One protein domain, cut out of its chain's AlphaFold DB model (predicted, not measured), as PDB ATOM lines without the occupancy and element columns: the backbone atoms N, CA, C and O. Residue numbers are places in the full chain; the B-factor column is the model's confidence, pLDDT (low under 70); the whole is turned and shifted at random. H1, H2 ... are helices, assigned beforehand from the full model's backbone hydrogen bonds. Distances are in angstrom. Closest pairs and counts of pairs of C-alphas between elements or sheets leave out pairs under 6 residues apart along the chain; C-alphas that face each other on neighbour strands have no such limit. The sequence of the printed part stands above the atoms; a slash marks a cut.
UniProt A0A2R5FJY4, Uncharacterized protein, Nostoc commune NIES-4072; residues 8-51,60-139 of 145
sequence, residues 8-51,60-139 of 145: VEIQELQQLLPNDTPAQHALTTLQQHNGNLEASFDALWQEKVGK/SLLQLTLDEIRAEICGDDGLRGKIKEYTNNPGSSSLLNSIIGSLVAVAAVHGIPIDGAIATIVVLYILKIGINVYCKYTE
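Overview. This is residues 8 to 51 and 60 to 139 of the 145 residues of an uncharacterized protein of Nostoc commune NIES-4072 (UniProt A0A2R5FJY4). The longest helix, H7, crosses H8, which runs through the middle of a ball of helices; H2 and H3 also pack on H8. H1 lies side by side with H2, and H6 with H7. The printed part has 124 residues with nine named helices, H1 to H9 along the chain, and no named strand: all helix, part aligned, part crossed. It is compact, with a radius of gyration of the C-alphas of 13.3 A and spans of 35 by 34 by 23 A.

Arrangement. H7, residues 93 to 109, touches H8, residues 116 to 129, with its residues 99 to 104 alone; the closest C-alphas, of Ile 100 and Ala 119, are 5.6 A apart. Their steep tilt of 69.9 degrees is only just short of about perpendicular. H6, residues 79 to 88, forms a helical hairpin with H7, at a shallow tilt of 19 degrees. H3, residues 37 to 49, touches H8 at 18 degrees, opposite ways; C-alphas 41 and 118 are closest, 6.2 A. H2, residues 21 to 32, touches H8 with residues 22 to 26 alone; C-alphas 22 and 117 are closest, 4.4 A. H1, residues 8 to 16, forms a helical hairpin with H2. H4, residues 61 to 68, touches H3. H5, residues 70 to 74, touches H9, residues 131 to 137. In these nine helices every O i to N i+4 pair is within hydrogen-bond range.

Along the chain. H7 is 24.7 A long, H8 19.9 A and H3 18.0 A. H1 begins at C-alpha 8 (-36.172, -9.044, -18.855); H9 ends at C-alpha 137 (-26.097, -27.674, -1.849).

Size, cuts and confidence. C-alphas 51 and 88 are farthest apart, 38.3 A. Residues 52 to 59 are not printed; the gap is 14.4 A. No link printed whole is long. Residues 76 to 77 have pLDDT under 70.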
ATOM      1  N   VAL A   8     -34.802  -8.602 -18.563       96.81
ATOM      2  CA  VAL A   8     -36.172  -9.044 -18.855       96.81
ATOM      3  C   VAL A   8     -36.829  -9.614 -17.599       96.81
ATOM      4  O   VAL A   8     -37.894  -9.139 -17.225       96.81
ATOM      5  N   GLU A   9     -36.158 -10.529 -16.888       96.50
ATOM      6  CA  GLU A   9     -36.665 -11.077 -15.617       96.50
ATOM      7  C   GLU A   9     -36.959  -9.960 -14.603       96.50
ATOM      8  O   GLU A   9     -37.980  -9.983 -13.920       96.50
ATOM      9  N   ILE A  10     -36.090  -8.946 -14.516       97.69
ATOM     10  CA  ILE A  10     -36.303  -7.819 -13.600       97.69
ATOM     11  C   ILE A  10     -37.532  -6.993 -14.009       97.69
ATOM     12  O   ILE A  10     -38.329  -6.627 -13.148       97.69
ATOM     13  N   GLN A  11     -37.716  -6.714 -15.301       96.94
ATOM     14  CA  GLN A  11     -38.870  -5.959 -15.803       96.94
ATOM     15  C   GLN A  11     -40.189  -6.710 -15.593       96.94
ATOM     16  O   GLN A  11     -41.181  -6.107 -15.185       96.94
ATOM     17  N   GLU A  12     -40.203  -8.023 -15.816       96.44
ATOM     18  CA  GLU A  12     -41.364  -8.875 -15.543       96.44
ATOM     19  C   GLU A  12     -41.732  -8.844 -14.055       96.44
ATOM     20  O   GLU A  12     -42.898  -8.670 -13.703       96.44
ATOM     21  N   LEU A  13     -40.739  -8.923 -13.163       97.25
ATOM     22  CA  LEU A  13     -40.953  -8.808 -11.719       97.25
ATOM     23  C   LEU A  13     -41.450  -7.412 -11.311       97.25
ATOM     24  O   LEU A  13     -42.307  -7.307 -10.433       97.25
ATOM     25  N   GLN A  14     -40.977  -6.347 -11.968       97.19
ATOM     26  CA  GLN A  14     -41.470  -4.984 -11.735       97.19
ATOM     27  C   GLN A  14     -42.951  -4.857 -12.114       97.19
ATOM     28  O   GLN A  14     -43.715  -4.225 -11.385       97.19
ATOM     29  N   GLN A  15     -43.368  -5.481 -13.216       96.69
ATOM     30  CA  GLN A  15     -44.771  -5.523 -13.638       96.69
ATOM     31  C   GLN A  15     -45.631  -6.428 -12.757       96.69
ATOM     32  O   GLN A  15     -46.819  -6.162 -12.583       96.69
ATOM     33  N   LEU A  16     -45.041  -7.488 -12.201       96.12
ATOM     34  CA  LEU A  16     -45.717  -8.415 -11.302       96.12
ATOM     35  C   LEU A  16     -45.998  -7.791  -9.927       96.12
ATOM     36  O   LEU A  16     -47.037  -8.064  -9.325       96.12
ATOM     37  N   LEU A  17     -45.090  -6.947  -9.436       95.44
ATOM     38  CA  LEU A  17     -45.144  -6.332  -8.108       95.44
ATOM     39  C   LEU A  17     -45.288  -4.798  -8.157       95.44
ATOM     40  O   LEU A  17     -44.564  -4.096  -7.449       95.44
ATOM     41  N   PRO A  18     -46.209  -4.225  -8.954       94.06
ATOM     42  CA  PRO A  18     -46.177  -2.802  -9.301       94.06
ATOM     43  C   PRO A  18     -46.418  -1.876  -8.099       94.06
ATOM     44  O   PRO A  18     -45.975  -0.733  -8.103       94.06
ATOM     45  N   ASN A  19     -47.101  -2.376  -7.065       94.19
ATOM     46  CA  ASN A  19     -47.484  -1.616  -5.873       94.19
ATOM     47  C   ASN A  19     -46.698  -2.027  -4.616       94.19
ATOM     48  O   ASN A  19     -47.020  -1.571  -3.521       94.19
ATOM     49  N   ASP A  20     -45.706  -2.913  -4.746       95.25
ATOM     50  CA  ASP A  20     -44.856  -3.324  -3.629       95.25
ATOM     51  C   ASP A  20     -43.605  -2.439  -3.599       95.25
ATOM     52  O   ASP A  20     -42.617  -2.699  -4.285       95.25
ATOM     53  N   THR A  21     -43.664  -1.338  -2.845       96.94
ATOM     54  CA  THR A  21     -42.568  -0.357  -2.778       96.94
ATOM     55  C   THR A  21     -41.225  -0.986  -2.373       96.94
ATOM     56  O   THR A  21     -40.233  -0.707  -3.052       96.94
ATOM     57  N   PRO A  22     -41.140  -1.840  -1.328       97.19
ATOM     58  CA  PRO A  22     -39.898  -2.547  -1.012       97.19
ATOM     59  C   PRO A  22     -39.369  -3.412  -2.164       97.19
ATOM     60  O   PRO A  22     -38.173  -3.365  -2.458       97.19
ATOM     61  N   ALA A  23     -40.231  -4.165  -2.850       97.31
ATOM     62  CA  ALA A  23     -39.805  -4.986  -3.977       97.31
ATOM     63  C   ALA A  23     -39.357  -4.133  -5.172       97.31
ATOM     64  O   ALA A  23     -38.325  -4.422  -5.774       97.31
ATOM     65  N   GLN A  24     -40.063  -3.043  -5.489       98.25
ATOM     66  CA  GLN A  24     -39.654  -2.102  -6.541       98.25
ATOM     67  C   GLN A  24     -38.286  -1.484  -6.255       98.25
ATOM     68  O   GLN A  24     -37.467  -1.342  -7.169       98.25
ATOM     69  N   HIS A  25     -38.013  -1.162  -4.988       98.50
ATOM     70  CA  HIS A  25     -36.701  -0.689  -4.576       98.50
ATOM     71  C   HIS A  25     -35.626  -1.749  -4.855       98.50
ATOM     72  O   HIS A  25     -34.665  -1.469  -5.569       98.50
ATOM     73  N   ALA A  26     -35.835  -2.989  -4.406       98.19
ATOM     74  CA  ALA A  26     -34.903  -4.087  -4.654       98.19
ATOM     75  C   ALA A  26     -34.657  -4.351  -6.150       98.19
ATOM     76  O   ALA A  26     -33.518  -4.562  -6.567       98.19
ATOM     77  N   LEU A  27     -35.709  -4.309  -6.971       98.31
ATOM     78  CA  LEU A  27     -35.629  -4.508  -8.420       98.31
ATOM     79  C   LEU A  27     -34.881  -3.363  -9.120       98.31
ATOM     80  O   LEU A  27     -34.116  -3.606 -10.052       98.31
ATOM     81  N   THR A  28     -35.040  -2.129  -8.642       98.31
ATOM     82  CA  THR A  28     -34.265  -0.975  -9.126       98.31
ATOM     83  C   THR A  28     -32.783  -1.131  -8.789       98.31
ATOM     84  O   THR A  28     -31.930  -0.950  -9.658       98.31
ATOM     85  N   THR A  29     -32.462  -1.539  -7.559       98.19
ATOM     86  CA  THR A  29     -31.081  -1.828  -7.148       98.19
ATOM     87  C   THR A  29     -30.487  -2.961  -7.986       98.19
ATOM     88  O   THR A  29     -29.366  -2.843  -8.479       98.19
ATOM     89  N   LEU A  30     -31.264  -4.010  -8.275       97.81
ATOM     90  CA  LEU A  30     -30.856  -5.063  -9.207       97.81
ATOM     91  C   LEU A  30     -30.494  -4.511 -10.585       97.81
ATOM     92  O   LEU A  30     -29.451  -4.886 -11.115       97.81
ATOM     93  N   GLN A  31     -31.287  -3.604 -11.159       97.31
ATOM     94  CA  GLN A  31     -30.952  -2.983 -12.448       97.31
ATOM     95  C   GLN A  31     -29.622  -2.222 -12.387       97.31
ATOM     96  O   GLN A  31     -28.783  -2.394 -13.270       97.31
ATOM     97  N   GLN A  32     -29.388  -1.441 -11.327       97.50
ATOM     98  CA  GLN A  32     -28.140  -0.688 -11.128       97.50
ATOM     99  C   GLN A  32     -26.910  -1.601 -11.015       97.50
ATOM    100  O   GLN A  32     -25.822  -1.246 -11.469       97.50
ATOM    101  N   HIS A  33     -27.093  -2.801 -10.464       96.88
ATOM    102  CA  HIS A  33     -26.055  -3.819 -10.314       96.88
ATOM    103  C   HIS A  33     -26.077  -4.886 -11.425       96.88
ATOM    104  O   HIS A  33     -25.529  -5.977 -11.250       96.88
ATOM    105  N   ASN A  34     -26.675  -4.590 -12.586       96.25
ATOM    106  CA  ASN A  34     -26.735  -5.480 -13.756       96.25
ATOM    107  C   ASN A  34     -27.321  -6.873 -13.448       96.25
ATOM    108  O   ASN A  34     -26.887  -7.891 -13.989       96.25
ATOM    109  N   GLY A  35     -28.291  -6.914 -12.539       96.75
ATOM    110  CA  GLY A  35     -28.986  -8.109 -12.077       96.75
ATOM    111  C   GLY A  35     -28.202  -8.977 -11.099       96.75
ATOM    112  O   GLY A  35     -28.665 -10.069 -10.775       96.75
ATOM    113  N   ASN A  36     -27.031  -8.540 -10.625       96.94
ATOM    114  CA  ASN A  36     -26.240  -9.286  -9.650       96.94
ATOM    115  C   ASN A  36     -26.921  -9.255  -8.271       96.94
ATOM    116  O   ASN A  36     -26.960  -8.215  -7.610       96.94
ATOM    117  N   LEU A  37     -27.440 -10.407  -7.834       96.31
ATOM    118  CA  LEU A  37     -28.181 -10.540  -6.577       96.31
ATOM    119  C   LEU A  37     -27.309 -10.276  -5.349       96.31
ATOM    120  O   LEU A  37     -27.765  -9.647  -4.404       96.31
ATOM    121  N   GLU A  38     -26.057 -10.718  -5.369       94.62
ATOM    122  CA  GLU A  38     -25.136 -10.569  -4.240       94.62
ATOM    123  C   GLU A  38     -24.712  -9.109  -4.058       94.62
ATOM    124  O   GLU A  38     -24.831  -8.560  -2.968       94.62
ATOM    125  N   ALA A  39     -24.342  -8.435  -5.150       94.69
ATOM    126  CA  ALA A  39     -24.006  -7.013  -5.106       94.69
ATOM    127  C   ALA A  39     -25.212  -6.141  -4.712       94.69
ATOM    128  O   ALA A  39     -25.057  -5.164  -3.984       94.69
ATOM    129  N   SER A  40     -26.417  -6.511  -5.161       97.06
ATOM    130  CA  SER A  40     -27.650  -5.801  -4.797       97.06
ATOM    131  C   SER A  40     -28.017  -6.010  -3.331       97.06
ATOM    132  O   SER A  40     -28.451  -5.069  -2.670       97.06
ATOM    133  N   PHE A  41     -27.818  -7.225  -2.811       95.75
ATOM    134  CA  PHE A  41     -27.979  -7.518  -1.390       95.75
ATOM    135  C   PHE A  41     -27.045  -6.640  -0.554       95.75
ATOM    136  O   PHE A  41     -27.503  -5.966   0.365       95.75
ATOM    137  N   ASP A  42     -25.757  -6.599  -0.906       93.88
ATOM    138  CA  ASP A  42     -24.760  -5.802  -0.189       93.88
ATOM    139  C   ASP A  42     -25.086  -4.303  -0.231       93.88
ATOM    140  O   ASP A  42     -24.952  -3.620   0.786       93.88
ATOM    141  N   ALA A  43     -25.551  -3.787  -1.374       95.25
ATOM    142  CA  ALA A  43     -25.955  -2.390  -1.517       95.25
ATOM    143  C   ALA A  43     -27.137  -2.032  -0.600       95.25
ATOM    144  O   ALA A  43     -27.037  -1.081   0.178       95.25
ATOM    145  N   LEU A  44     -28.215  -2.826  -0.629       96.44
ATOM    146  CA  LEU A  44     -29.389  -2.616   0.231       96.44
ATOM    147  C   LEU A  44     -29.045  -2.772   1.715       96.44
ATOM    148  O   LEU A  44     -29.534  -2.028   2.564       96.44
ATOM    149  N   TRP A  45     -28.178  -3.729   2.042       94.31
ATOM    150  CA  TRP A  45     -27.720  -3.917   3.409       94.31
ATOM    151  C   TRP A  45     -26.943  -2.695   3.906       94.31
ATOM    152  O   TRP A  45     -27.233  -2.175   4.982       94.31
ATOM    153  N   GLN A  46     -25.989  -2.195   3.116       93.12
ATOM    154  CA  GLN A  46     -25.204  -1.007   3.462       93.12
ATOM    155  C   GLN A  46     -26.057   0.255   3.586       93.12
ATOM    156  O   GLN A  46     -25.780   1.081   4.454       93.12
ATOM    157  N   GLU A  47     -27.078   0.412   2.746       94.00
ATOM    158  CA  GLU A  47     -28.041   1.508   2.866       94.00
ATOM    159  C   GLU A  47     -28.765   1.463   4.216       94.00
ATOM    160  O   GLU A  47     -28.923   2.489   4.878       94.00
ATOM    161  N   LYS A  48     -29.150   0.263   4.656       91.69
ATOM    162  CA  LYS A  48     -29.942   0.072   5.867       91.69
ATOM    163  C   LYS A  48     -29.145   0.153   7.165       91.69
ATOM    164  O   LYS A  48     -29.581   0.811   8.106       91.69
ATOM    165  N   VAL A  49     -28.029  -0.571   7.261       90.62
ATOM    166  CA  VAL A  49     -27.258  -0.689   8.517       90.62
ATOM    167  C   VAL A  49     -25.966   0.125   8.511       90.62
ATOM    168  O   VAL A  49     -25.273   0.194   9.524       90.62
ATOM    169  N   GLY A  50     -25.636   0.752   7.383       86.75
ATOM    170  CA  GLY A  50     -24.396   1.489   7.184       86.75
ATOM    171  C   GLY A  50     -23.250   0.633   6.640       86.75
ATOM    172  O   GLY A  50     -23.300  -0.598   6.559       86.75
ATOM    173  N   LYS A  51     -22.166   1.318   6.258       77.62
ATOM    174  CA  LYS A  51     -20.951   0.679   5.745       77.62
ATOM    175  C   LYS A  51     -20.243  -0.070   6.864       77.62
ATOM    176  O   LYS A  51     -19.686   0.546   7.770       77.62
ATOM    177  N   SER A  60     -19.537 -14.357   1.654       88.12
ATOM    178  CA  SER A  60     -20.215 -13.075   1.511       88.12
ATOM    179  C   SER A  60     -21.342 -12.913   2.515       88.12
ATOM    180  O   SER A  60     -21.812 -13.878   3.123       88.12
ATOM    181  N   LEU A  61     -21.797 -11.677   2.689       89.56
ATOM    182  CA  LEU A  61     -22.840 -11.359   3.652       89.56
ATOM    183  C   LEU A  61     -24.175 -12.037   3.313       89.56
ATOM    184  O   LEU A  61     -24.859 -12.532   4.211       89.56
ATOM    185  N   LEU A  62     -24.505 -12.129   2.021       91.56
ATOM    186  CA  LEU A  62     -25.647 -12.908   1.550       91.56
ATOM    187  C   LEU A  62     -25.522 -14.379   1.969       91.56
ATOM    188  O   LEU A  62     -26.482 -14.947   2.473       91.56
ATOM    189  N   GLN A  63     -24.345 -14.995   1.815       89.62
ATOM    190  CA  GLN A  63     -24.132 -16.387   2.234       89.62
ATOM    191  C   GLN A  63     -24.275 -16.565   3.744       89.62
ATOM    192  O   GLN A  63     -24.935 -17.501   4.176       89.62
ATOM    193  N   LEU A  64     -23.708 -15.656   4.541       89.69
ATOM    194  CA  LEU A  64     -23.853 -15.687   5.999       89.69
ATOM    195  C   LEU A  64     -25.320 -15.556   6.423       89.69
ATOM    196  O   LEU A  64     -25.778 -16.270   7.308       89.69
ATOM    197  N   THR A  65     -26.066 -14.677   5.755       91.06
ATOM    198  CA  THR A  65     -27.498 -14.486   5.997       91.06
ATOM    199  C   THR A  65     -28.294 -15.738   5.633       91.06
ATOM    200  O   THR A  65     -29.141 -16.175   6.404       91.06
ATOM    201  N   LEU A  66     -28.012 -16.324   4.465       91.62
ATOM    202  CA  LEU A  66     -28.646 -17.552   3.990       91.62
ATOM    203  C   LEU A  66     -28.379 -18.731   4.926       91.62
ATOM    204  O   LEU A  66     -29.308 -19.489   5.182       91.62
ATOM    205  N   ASP A  67     -27.156 -18.863   5.447       89.75
ATOM    206  CA  ASP A  67     -26.787 -19.903   6.414       89.75
ATOM    207  C   ASP A  67     -27.620 -19.800   7.701       89.75
ATOM    208  O   ASP A  67     -28.117 -20.815   8.186       89.75
ATOM    209  N   GLU A  68     -27.812 -18.582   8.218       89.62
ATOM    210  CA  GLU A  68     -28.533 -18.332   9.472       89.62
ATOM    211  C   GLU A  68     -30.021 -18.700   9.372       89.62
ATOM    212  O   GLU A  68     -30.571 -19.363  10.246       89.62
ATOM    213  N   ILE A  69     -30.676 -18.332   8.268       90.25
ATOM    214  CA  ILE A  69     -32.112 -18.595   8.053       90.25
ATOM    215  C   ILE A  69     -32.374 -19.895   7.284       90.25
ATOM    216  O   ILE A  69     -33.500 -20.184   6.872       90.25
ATOM    217  N   ARG A  70     -31.332 -20.698   7.055       90.56
ATOM    218  CA  ARG A  70     -31.422 -21.900   6.229       90.56
ATOM    219  C   ARG A  70     -32.388 -22.928   6.795       90.56
ATOM    220  O   ARG A  70     -33.134 -23.525   6.020       90.56
ATOM    221  N   ALA A  71     -32.343 -23.162   8.106       88.31
ATOM    222  CA  ALA A  71     -33.201 -24.143   8.766       88.31
ATOM    223  C   ALA A  71     -34.684 -23.830   8.515       88.31
ATOM    224  O   ALA A  71     -35.454 -24.729   8.198       88.31
ATOM    225  N   GLU A  72     -35.040 -22.547   8.519       87.81
ATOM    226  CA  GLU A  72     -36.396 -22.061   8.252       87.81
ATOM    227  C   GLU A  72     -36.772 -22.145   6.762       87.81
ATOM    228  O   GLU A  72     -37.899 -22.490   6.410       87.81
ATOM    229  N   ILE A  73     -35.826 -21.882   5.850       89.00
ATOM    230  CA  ILE A  73     -36.059 -22.032   4.402       89.00
ATOM    231  C   ILE A  73     -36.217 -23.505   4.003       89.00
ATOM    232  O   ILE A  73     -37.014 -23.822   3.118       89.00
ATOM    233  N   CYS A  74     -35.415 -24.393   4.589       89.94
ATOM    234  CA  CYS A  74     -35.270 -25.782   4.152       89.94
ATOM    235  C   CYS A  74     -36.005 -26.802   5.017       89.94
ATOM    236  O   CYS A  74     -36.149 -27.947   4.576       89.94
ATOM    237  N   GLY A  75     -36.476 -26.395   6.195       84.94
ATOM    238  CA  GLY A  75     -37.362 -27.176   7.046       84.94
ATOM    239  C   GLY A  75     -38.652 -27.571   6.330       84.94
ATOM    240  O   GLY A  75     -38.983 -27.066   5.250       84.94
ATOM    241  N   ASP A  76     -39.361 -28.534   6.913       61.16
ATOM    242  CA  ASP A  76     -40.460 -29.199   6.215       61.16
ATOM    243  C   ASP A  76     -41.754 -28.383   6.128       61.16
ATOM    244  O   ASP A  76     -42.577 -28.709   5.277       61.16
ATOM    245  N   ASP A  77     -41.905 -27.267   6.853       68.00
ATOM    246  CA  ASP A  77     -43.152 -26.496   6.822       68.00
ATOM    247  C   ASP A  77     -42.998 -24.977   6.657       68.00
ATOM    248  O   ASP A  77     -42.032 -24.340   7.070       68.00
ATOM    249  N   GLY A  78     -44.014 -24.389   6.017       78.69
ATOM    250  CA  GLY A  78     -44.183 -22.948   5.847       78.69
ATOM    251  C   GLY A  78     -43.486 -22.389   4.609       78.69
ATOM    252  O   GLY A  78     -44.084 -22.306   3.534       78.69
ATOM    253  N   LEU A  79     -42.232 -21.955   4.757       87.94
ATOM    254  CA  LEU A  79     -41.550 -21.155   3.735       87.94
ATOM    255  C   LEU A  79     -41.176 -21.986   2.501       87.94
ATOM    256  O   LEU A  79     -41.456 -21.581   1.370       87.94
ATOM    257  N   ARG A  80     -40.640 -23.195   2.709       90.50
ATOM    258  CA  ARG A  80     -40.325 -24.141   1.628       90.50
ATOM    259  C   ARG A  80     -41.552 -24.481   0.784       90.50
ATOM    260  O   ARG A  80     -41.458 -24.550  -0.443       90.50
ATOM    261  N   GLY A  81     -42.696 -24.690   1.441       90.81
ATOM    262  CA  GLY A  81     -43.979 -24.986   0.804       90.81
ATOM    263  C   GLY A  81     -44.445 -23.845  -0.095       90.81
ATOM    264  O   GLY A  81     -44.686 -24.070  -1.279       90.81
ATOM    265  N   LYS A  82     -44.454 -22.609   0.425       91.50
ATOM    266  CA  LYS A  82     -44.815 -21.413  -0.355       91.50
ATOM    267  C   LYS A  82     -43.902 -21.211  -1.567       91.50
ATOM    268  O   LYS A  82     -44.381 -20.910  -2.655       91.50
ATOM    269  N   ILE A  83     -42.592 -21.423  -1.409       92.88
ATOM    270  CA  ILE A  83     -41.634 -21.302  -2.521       92.88
ATOM    271  C   ILE A  83     -41.901 -22.365  -3.595       92.88
ATOM    272  O   ILE A  83     -41.888 -22.050  -4.786       92.88
ATOM    273  N   LYS A  84     -42.184 -23.617  -3.203       92.25
ATOM    274  CA  LYS A  84     -42.587 -24.674  -4.147       92.25
ATOM    275  C   LYS A  84     -43.900 -24.329  -4.854       92.25
ATOM    276  O   LYS A  84     -43.999 -24.513  -6.062       92.25
ATOM    277  N   GLU A  85     -44.881 -23.810  -4.121       93.00
ATOM    278  CA  GLU A  85     -46.177 -23.404  -4.668       93.00
ATOM    279  C   GLU A  85     -46.030 -22.300  -5.721       93.00
ATOM    280  O   GLU A  85     -46.579 -22.429  -6.816       93.00
ATOM    281  N   TYR A  86     -45.226 -21.270  -5.434       94.12
ATOM    282  CA  TYR A  86     -44.905 -20.224  -6.405       94.12
ATOM    283  C   TYR A  86     -44.132 -20.772  -7.607       94.12
ATOM    284  O   TYR A  86     -44.425 -20.411  -8.739       94.12
ATOM    285  N   THR A  87     -43.178 -21.683  -7.390       91.62
ATOM    286  CA  THR A  87     -42.411 -22.304  -8.488       91.62
ATOM    287  C   THR A  87     -43.320 -23.078  -9.449       91.62
ATOM    288  O   THR A  87     -43.079 -23.081 -10.653       91.62
ATOM    289  N   ASN A  88     -44.383 -23.706  -8.937       91.25
ATOM    290  CA  ASN A  88     -45.380 -24.403  -9.755       91.25
ATOM    291  C   ASN A  88     -46.385 -23.451 -10.427       91.25
ATOM    292  O   ASN A  88     -46.986 -23.822 -11.431       91.25
ATOM    293  N   ASN A  89     -46.568 -22.244  -9.885       90.69
ATOM    294  CA  ASN A  89     -47.496 -21.226 -10.382       90.69
ATOM    295  C   ASN A  89     -46.793 -19.857 -10.489       90.69
ATOM    296  O   ASN A  89     -47.130 -18.925  -9.742       90.69
ATOM    297  N   PRO A  90     -45.790 -19.725 -11.380       88.75
ATOM    298  CA  PRO A  90     -45.042 -18.483 -11.518       88.75
ATOM    299  C   PRO A  90     -45.968 -17.348 -11.973       88.75
ATOM    300  O   PRO A  90     -46.935 -17.567 -12.699       88.75
ATOM    301  N   GLY A  91     -45.677 -16.121 -11.536       90.44
ATOM    302  CA  GLY A  91     -46.495 -14.946 -11.871       90.44
ATOM    303  C   GLY A  91     -47.655 -14.663 -10.909       90.44
ATOM    304  O   GLY A  91     -48.451 -13.765 -11.164       90.44
ATOM    305  N   SER A  92     -47.752 -15.369  -9.778       94.38
ATOM    306  CA  SER A  92     -48.663 -14.986  -8.691       94.38
ATOM    307  C   SER A  92     -48.014 -13.948  -7.769       94.38
ATOM    308  O   SER A  92     -47.148 -14.273  -6.951       94.38
ATOM    309  N   SER A  93     -48.441 -12.689  -7.881       93.12
ATOM    310  CA  SER A  93     -47.927 -11.590  -7.051       93.12
ATOM    311  C   SER A  93     -48.259 -11.778  -5.570       93.12
ATOM    312  O   SER A  93     -47.426 -11.508  -4.709       93.12
ATOM    313  N   SER A  94     -49.441 -12.319  -5.259       93.81
ATOM    314  CA  SER A  94     -49.863 -12.601  -3.885       93.81
ATOM    315  C   SER A  94     -49.003 -13.679  -3.223       93.81
ATOM    316  O   SER A  94     -48.620 -13.522  -2.062       93.81
ATOM    317  N   LEU A  95     -48.650 -14.743  -3.954       94.50
ATOM    318  CA  LEU A  95     -47.740 -15.774  -3.453       94.50
ATOM    319  C   LEU A  95     -46.334 -15.209  -3.239       94.50
ATOM    320  O   LEU A  95     -45.754 -15.432  -2.179       94.50
ATOM    321  N   LEU A  96     -45.811 -14.432  -4.193       95.81
ATOM    322  CA  LEU A  96     -44.485 -13.825  -4.063       95.81
ATOM    323  C   LEU A  96     -44.407 -12.876  -2.856       95.81
ATOM    324  O   LEU A  96     -43.505 -13.014  -2.031       95.81
ATOM    325  N   ASN A  97     -45.404 -12.006  -2.674       95.25
ATOM    326  CA  ASN A  97     -45.493 -11.119  -1.510       95.25
ATOM    327  C   ASN A  97     -45.628 -11.894  -0.195       95.25
ATOM    328  O   ASN A  97     -45.009 -11.538   0.806       95.25
ATOM    329  N   SER A  98     -46.396 -12.988  -0.191       94.44
ATOM    330  CA  SER A  98     -46.517 -13.872   0.975       94.44
ATOM    331  C   SER A  98     -45.175 -14.505   1.353       94.44
ATOM    332  O   SER A  98     -44.855 -14.592   2.540       94.44
ATOM    333  N   ILE A  99     -44.367 -14.921   0.371       95.62
ATOM    334  CA  ILE A  99     -43.018 -15.461   0.603       95.62
ATOM    335  C   ILE A  99     -42.102 -14.371   1.170       95.62
ATOM    336  O   ILE A  99     -41.468 -14.605   2.198       95.62
ATOM    337  N   ILE A 100     -42.075 -13.182   0.556       96.19
ATOM    338  CA  ILE A 100     -41.265 -12.040   1.013       96.19
ATOM    339  C   ILE A 100     -41.613 -11.688   2.464       96.19
ATOM    340  O   ILE A 100     -40.727 -11.642   3.316       96.19
ATOM    341  N   GLY A 101     -42.900 -11.524   2.780       94.88
ATOM    342  CA  GLY A 101     -43.352 -11.223   4.140       94.88
ATOM    343  C   GLY A 101     -43.017 -12.325   5.150       94.88
ATOM    344  O   GLY A 101     -42.630 -12.029   6.279       94.88
ATOM    345  N   SER A 102     -43.097 -13.595   4.741       94.44
ATOM    346  CA  SER A 102     -42.710 -14.725   5.601       94.44
ATOM    347  C   SER A 102     -41.214 -14.711   5.903       94.44
ATOM    348  O   SER A 102     -40.818 -14.949   7.038       94.44
ATOM    349  N   LEU A 103     -40.383 -14.388   4.909       94.62
ATOM    350  CA  LEU A 103     -38.941 -14.282   5.090       94.62
ATOM    351  C   LEU A 103     -38.565 -13.122   6.021       94.62
ATOM    352  O   LEU A 103     -37.699 -13.291   6.876       94.62
ATOM    353  N   VAL A 104     -39.231 -11.969   5.897       95.31
ATOM    354  CA  VAL A 104     -39.052 -10.841   6.830       95.31
ATOM    355  C   VAL A 104     -39.373 -11.271   8.263       95.31
ATOM    356  O   VAL A 104     -38.608 -10.977   9.177       95.31
ATOM    357  N   ALA A 105     -40.474 -12.002   8.464       93.50
ATOM    358  CA  ALA A 105     -40.856 -12.502   9.784       93.50
ATOM    359  C   ALA A 105     -39.819 -13.486  10.356       93.50
ATOM    360  O   ALA A 105     -39.426 -13.351  11.513       93.50
ATOM    361  N   VAL A 106     -39.336 -14.426   9.538       91.25
ATOM    362  CA  VAL A 106     -38.266 -15.367   9.908       91.25
ATOM    363  C   VAL A 106     -36.999 -14.618  10.323       91.25
ATOM    364  O   VAL A 106     -36.459 -14.846  11.401       91.25
ATOM    365  N   ALA A 107     -36.548 -13.670   9.505       91.25
ATOM    366  CA  ALA A 107     -35.341 -12.904   9.778       91.25
ATOM    367  C   ALA A 107     -35.433 -12.109  11.089       91.25
ATOM    368  O   ALA A 107     -34.463 -12.055  11.846       91.25
ATOM    369  N   ALA A 108     -36.607 -11.545  11.389       91.88
ATOM    370  CA  ALA A 108     -36.846 -10.818  12.630       91.88
ATOM    371  C   ALA A 108     -36.702 -11.711  13.876       91.88
ATOM    372  O   ALA A 108     -36.128 -11.268  14.870       91.88
ATOM    373  N   VAL A 109     -37.157 -12.970  13.819       90.12
ATOM    374  CA  VAL A 109     -36.993 -13.945  14.919       90.12
ATOM    375  C   VAL A 109     -35.517 -14.263  15.173       90.12
ATOM    376  O   VAL A 109     -35.114 -14.426  16.322       90.12
ATOM    377  N   HIS A 110     -34.698 -14.273  14.120       86.75
ATOM    378  CA  HIS A 110     -33.250 -14.494  14.200       86.75
ATOM    379  C   HIS A 110     -32.442 -13.206  14.458       86.75
ATOM    380  O   HIS A 110     -31.213 -13.230  14.449       86.75
ATOM    381  N   GLY A 111     -33.100 -12.061  14.681       88.94
ATOM    382  CA  GLY A 111     -32.422 -10.784  14.930       88.94
ATOM    383  C   GLY A 111     -31.663 -10.224  13.720       88.94
ATOM    384  O   GLY A 111     -30.782  -9.379  13.883       88.94
ATOM    385  N   ILE A 112     -31.991 -10.674  12.507       90.25
ATOM    386  CA  ILE A 112     -31.348 -10.231  11.269       90.25
ATOM    387  C   ILE A 112     -32.117  -9.022  10.716       90.25
ATOM    388  O   ILE A 112     -33.335  -9.107  10.534       90.25
ATOM    389  N   PRO A 113     -31.453  -7.898  10.394       90.62
ATOM    390  CA  PRO A 113     -32.111  -6.662   9.962       90.62
ATOM    391  C   PRO A 113     -32.624  -6.703   8.504       90.62
ATOM    392  O   PRO A 113     -32.377  -5.790   7.722       90.62
ATOM    393  N   ILE A 114     -33.398  -7.716   8.117       93.44
ATOM    394  CA  ILE A 114     -33.995  -7.838   6.776       93.44
ATOM    395  C   ILE A 114     -35.337  -7.089   6.726       93.44
ATOM    396  O   ILE A 114     -36.204  -7.299   7.566       93.44
ATOM    397  N   ASP A 115     -35.518  -6.193   5.752       95.19
ATOM    398  CA  ASP A 115     -36.836  -5.638   5.383       95.19
ATOM    399  C   ASP A 115     -37.329  -6.253   4.070       95.19
ATOM    400  O   ASP A 115     -36.689  -7.140   3.513       95.19
ATOM    401  N   GLY A 116     -38.461  -5.766   3.557       97.12
ATOM    402  CA  GLY A 116     -39.030  -6.239   2.300       97.12
ATOM    403  C   GLY A 116     -38.085  -6.133   1.098       97.12
ATOM    404  O   GLY A 116     -38.117  -7.020   0.248       97.12
ATOM    405  N   ALA A 117     -37.209  -5.124   1.022       98.00
ATOM    406  CA  ALA A 117     -36.305  -4.970  -0.118       98.00
ATOM    407  C   ALA A 117     -35.191  -6.025  -0.067       98.00
ATOM    408  O   ALA A 117     -34.979  -6.766  -1.029       98.00
ATOM    409  N   ILE A 118     -34.540  -6.174   1.091       97.62
ATOM    410  CA  ILE A 118     -33.512  -7.205   1.295       97.62
ATOM    411  C   ILE A 118     -34.127  -8.608   1.153       97.62
ATOM    412  O   ILE A 118     -33.562  -9.472   0.480       97.62
ATOM    413  N   ALA A 119     -35.317  -8.829   1.721       97.50
ATOM    414  CA  ALA A 119     -36.044 -10.090   1.598       97.50
ATOM    415  C   ALA A 119     -36.368 -10.420   0.139       97.50
ATOM    416  O   ALA A 119     -36.211 -11.568  -0.268       97.50
ATOM    417  N   THR A 120     -36.753  -9.427  -0.668       98.19
ATOM    418  CA  THR A 120     -36.988  -9.614  -2.106       98.19
ATOM    419  C   THR A 120     -35.747 -10.185  -2.789       98.19
ATOM    420  O   THR A 120     -35.854 -11.189  -3.490       98.19
ATOM    421  N   ILE A 121     -34.553  -9.638  -2.531       97.88
ATOM    422  CA  ILE A 121     -33.305 -10.167  -3.107       97.88
ATOM    423  C   ILE A 121     -33.054 -11.619  -2.694       97.88
ATOM    424  O   ILE A 121     -32.739 -12.454  -3.542       97.88
ATOM    425  N   VAL A 122     -33.226 -11.945  -1.413       96.25
ATOM    426  CA  VAL A 122     -33.024 -13.311  -0.906       96.25
ATOM    427  C   VAL A 122     -34.011 -14.293  -1.544       96.25
ATOM    428  O   VAL A 122     -33.613 -15.370  -1.986       96.25
ATOM    429  N   VAL A 123     -35.288 -13.918  -1.654       96.19
ATOM    430  CA  VAL A 123     -36.310 -14.743  -2.314       96.19
ATOM    431  C   VAL A 123     -35.960 -14.966  -3.782       96.19
ATOM    432  O   VAL A 123     -35.972 -16.108  -4.241       96.19
ATOM    433  N   LEU A 124     -35.584 -13.912  -4.510       96.88
ATOM    434  CA  LEU A 124     -35.179 -14.018  -5.912       96.88
ATOM    435  C   LEU A 124     -33.923 -14.876  -6.089       96.88
ATOM    436  O   LEU A 124     -33.848 -15.648  -7.042       96.88
ATOM    437  N   TYR A 125     -32.973 -14.814  -5.155       95.69
ATOM    438  CA  TYR A 125     -31.800 -15.686  -5.148       95.69
ATOM    439  C   TYR A 125     -32.186 -17.164  -5.024       95.69
ATOM    440  O   TYR A 125     -31.735 -17.995  -5.816       95.69
ATOM    441  N   ILE A 126     -33.071 -17.492  -4.079       94.00
ATOM    442  CA  ILE A 126     -33.548 -18.865  -3.874       94.00
ATOM    443  C   ILE A 126     -34.348 -19.351  -5.086       94.00
ATOM    444  O   ILE A 126     -34.155 -20.485  -5.525       94.00
ATOM    445  N   LEU A 127     -35.214 -18.507  -5.658       94.56
ATOM    446  CA  LEU A 127     -35.985 -18.836  -6.859       94.56
ATOM    447  C   LEU A 127     -35.077 -19.055  -8.073       94.56
ATOM    448  O   LEU A 127     -35.280 -20.016  -8.813       94.56
ATOM    449  N   LYS A 128     -34.041 -18.224  -8.250       94.38
ATOM    450  CA  LYS A 128     -33.101 -18.335  -9.374       94.38
ATOM    451  C   LYS A 128     -32.290 -19.629  -9.336       94.38
ATOM    452  O   LYS A 128     -31.998 -20.198 -10.383       94.38
ATOM    453  N   ILE A 129     -31.918 -20.085  -8.142       92.06
ATOM    454  CA  ILE A 129     -31.185 -21.343  -7.942       92.06
ATOM    455  C   ILE A 129     -32.135 -22.550  -7.917       92.06
ATOM    456  O   ILE A 129     -31.761 -23.649  -8.325       92.06
ATOM    457  N   GLY A 130     -33.365 -22.347  -7.451       91.50
ATOM    458  CA  GLY A 130     -34.347 -23.386  -7.170       91.50
ATOM    459  C   GLY A 130     -34.218 -23.921  -5.742       91.50
ATOM    460  O   GLY A 130     -33.147 -24.341  -5.306       91.50
ATOM    461  N   ILE A 131     -35.339 -23.983  -5.016       91.00
ATOM    462  CA  ILE A 131     -35.376 -24.326  -3.580       91.00
ATOM    463  C   ILE A 131     -34.743 -25.682  -3.239       91.00
ATOM    464  O   ILE A 131     -34.034 -25.809  -2.246       91.00
ATOM    465  N   ASN A 132     -34.956 -26.708  -4.069       90.19
ATOM    466  CA  ASN A 132     -34.389 -28.035  -3.816       90.19
ATOM    467  C   ASN A 132     -32.869 -28.053  -4.023       90.19
ATOM    468  O   ASN A 132     -32.157 -28.713  -3.267       90.19
ATOM    469  N   VAL A 133     -32.376 -27.320  -5.027       89.94
ATOM    470  CA  VAL A 133     -30.938 -27.154  -5.276       89.94
ATOM    471  C   VAL A 133     -30.330 -26.377  -4.118       89.94
ATOM    472  O   VAL A 133     -29.391 -26.867  -3.501       89.94
ATOM    473  N   TYR A 134     -30.918 -25.233  -3.759       90.88
ATOM    474  CA  TYR A 134     -30.494 -24.442  -2.609       90.88
ATOM    475  C   TYR A 134     -30.352 -25.319  -1.362       90.88
ATOM    476  O   TYR A 134     -29.251 -25.428  -0.832       90.88
ATOM    477  N   CYS A 135     -31.408 -26.028  -0.952       90.12
ATOM    478  CA  CYS A 135     -31.383 -26.819   0.277       90.12
ATOM    479  C   CYS A 135     -30.373 -27.966   0.261       90.12
ATOM    480  O   CYS A 135     -29.729 -28.197   1.282       90.12
ATOM    481  N   LYS A 136     -30.201 -28.641  -0.882       87.69
ATOM    482  CA  LYS A 136     -29.236 -29.737  -1.034       87.69
ATOM    483  C   LYS A 136     -27.789 -29.242  -1.004       87.69
ATOM    484  O   LYS A 136     -26.953 -29.830  -0.337       87.69
ATOM    485  N   TYR A 137     -27.476 -28.170  -1.728       82.50
ATOM    486  CA  TYR A 137     -26.097 -27.674  -1.849       82.50
ATOM    487  C   TYR A 137     -25.629 -26.850  -0.652       82.50
ATOM    488  O   TYR A 137     -24.434 -26.614  -0.502       82.50
ATOM    489  N   THR A 138     -26.560 -26.406   0.184       82.06
ATOM    490  CA  THR A 138     -26.249 -25.725   1.443       82.06
ATOM    491  C   THR A 138     -26.305 -26.673   2.639       82.06
ATOM    492  O   THR A 138     -26.097 -26.227   3.764       82.06
ATOM    493  N   GLU A 139     -26.584 -27.968   2.420       80.31
ATOM    494  CA  GLU A 139     -26.580 -28.995   3.467       80.31
ATOM    495  C   GLU A 139     -25.292 -28.945   4.277       80.31
ATOM    496  O   GLU A 139     -24.214 -28.855   3.686       80.31
TER     497      GLU A 139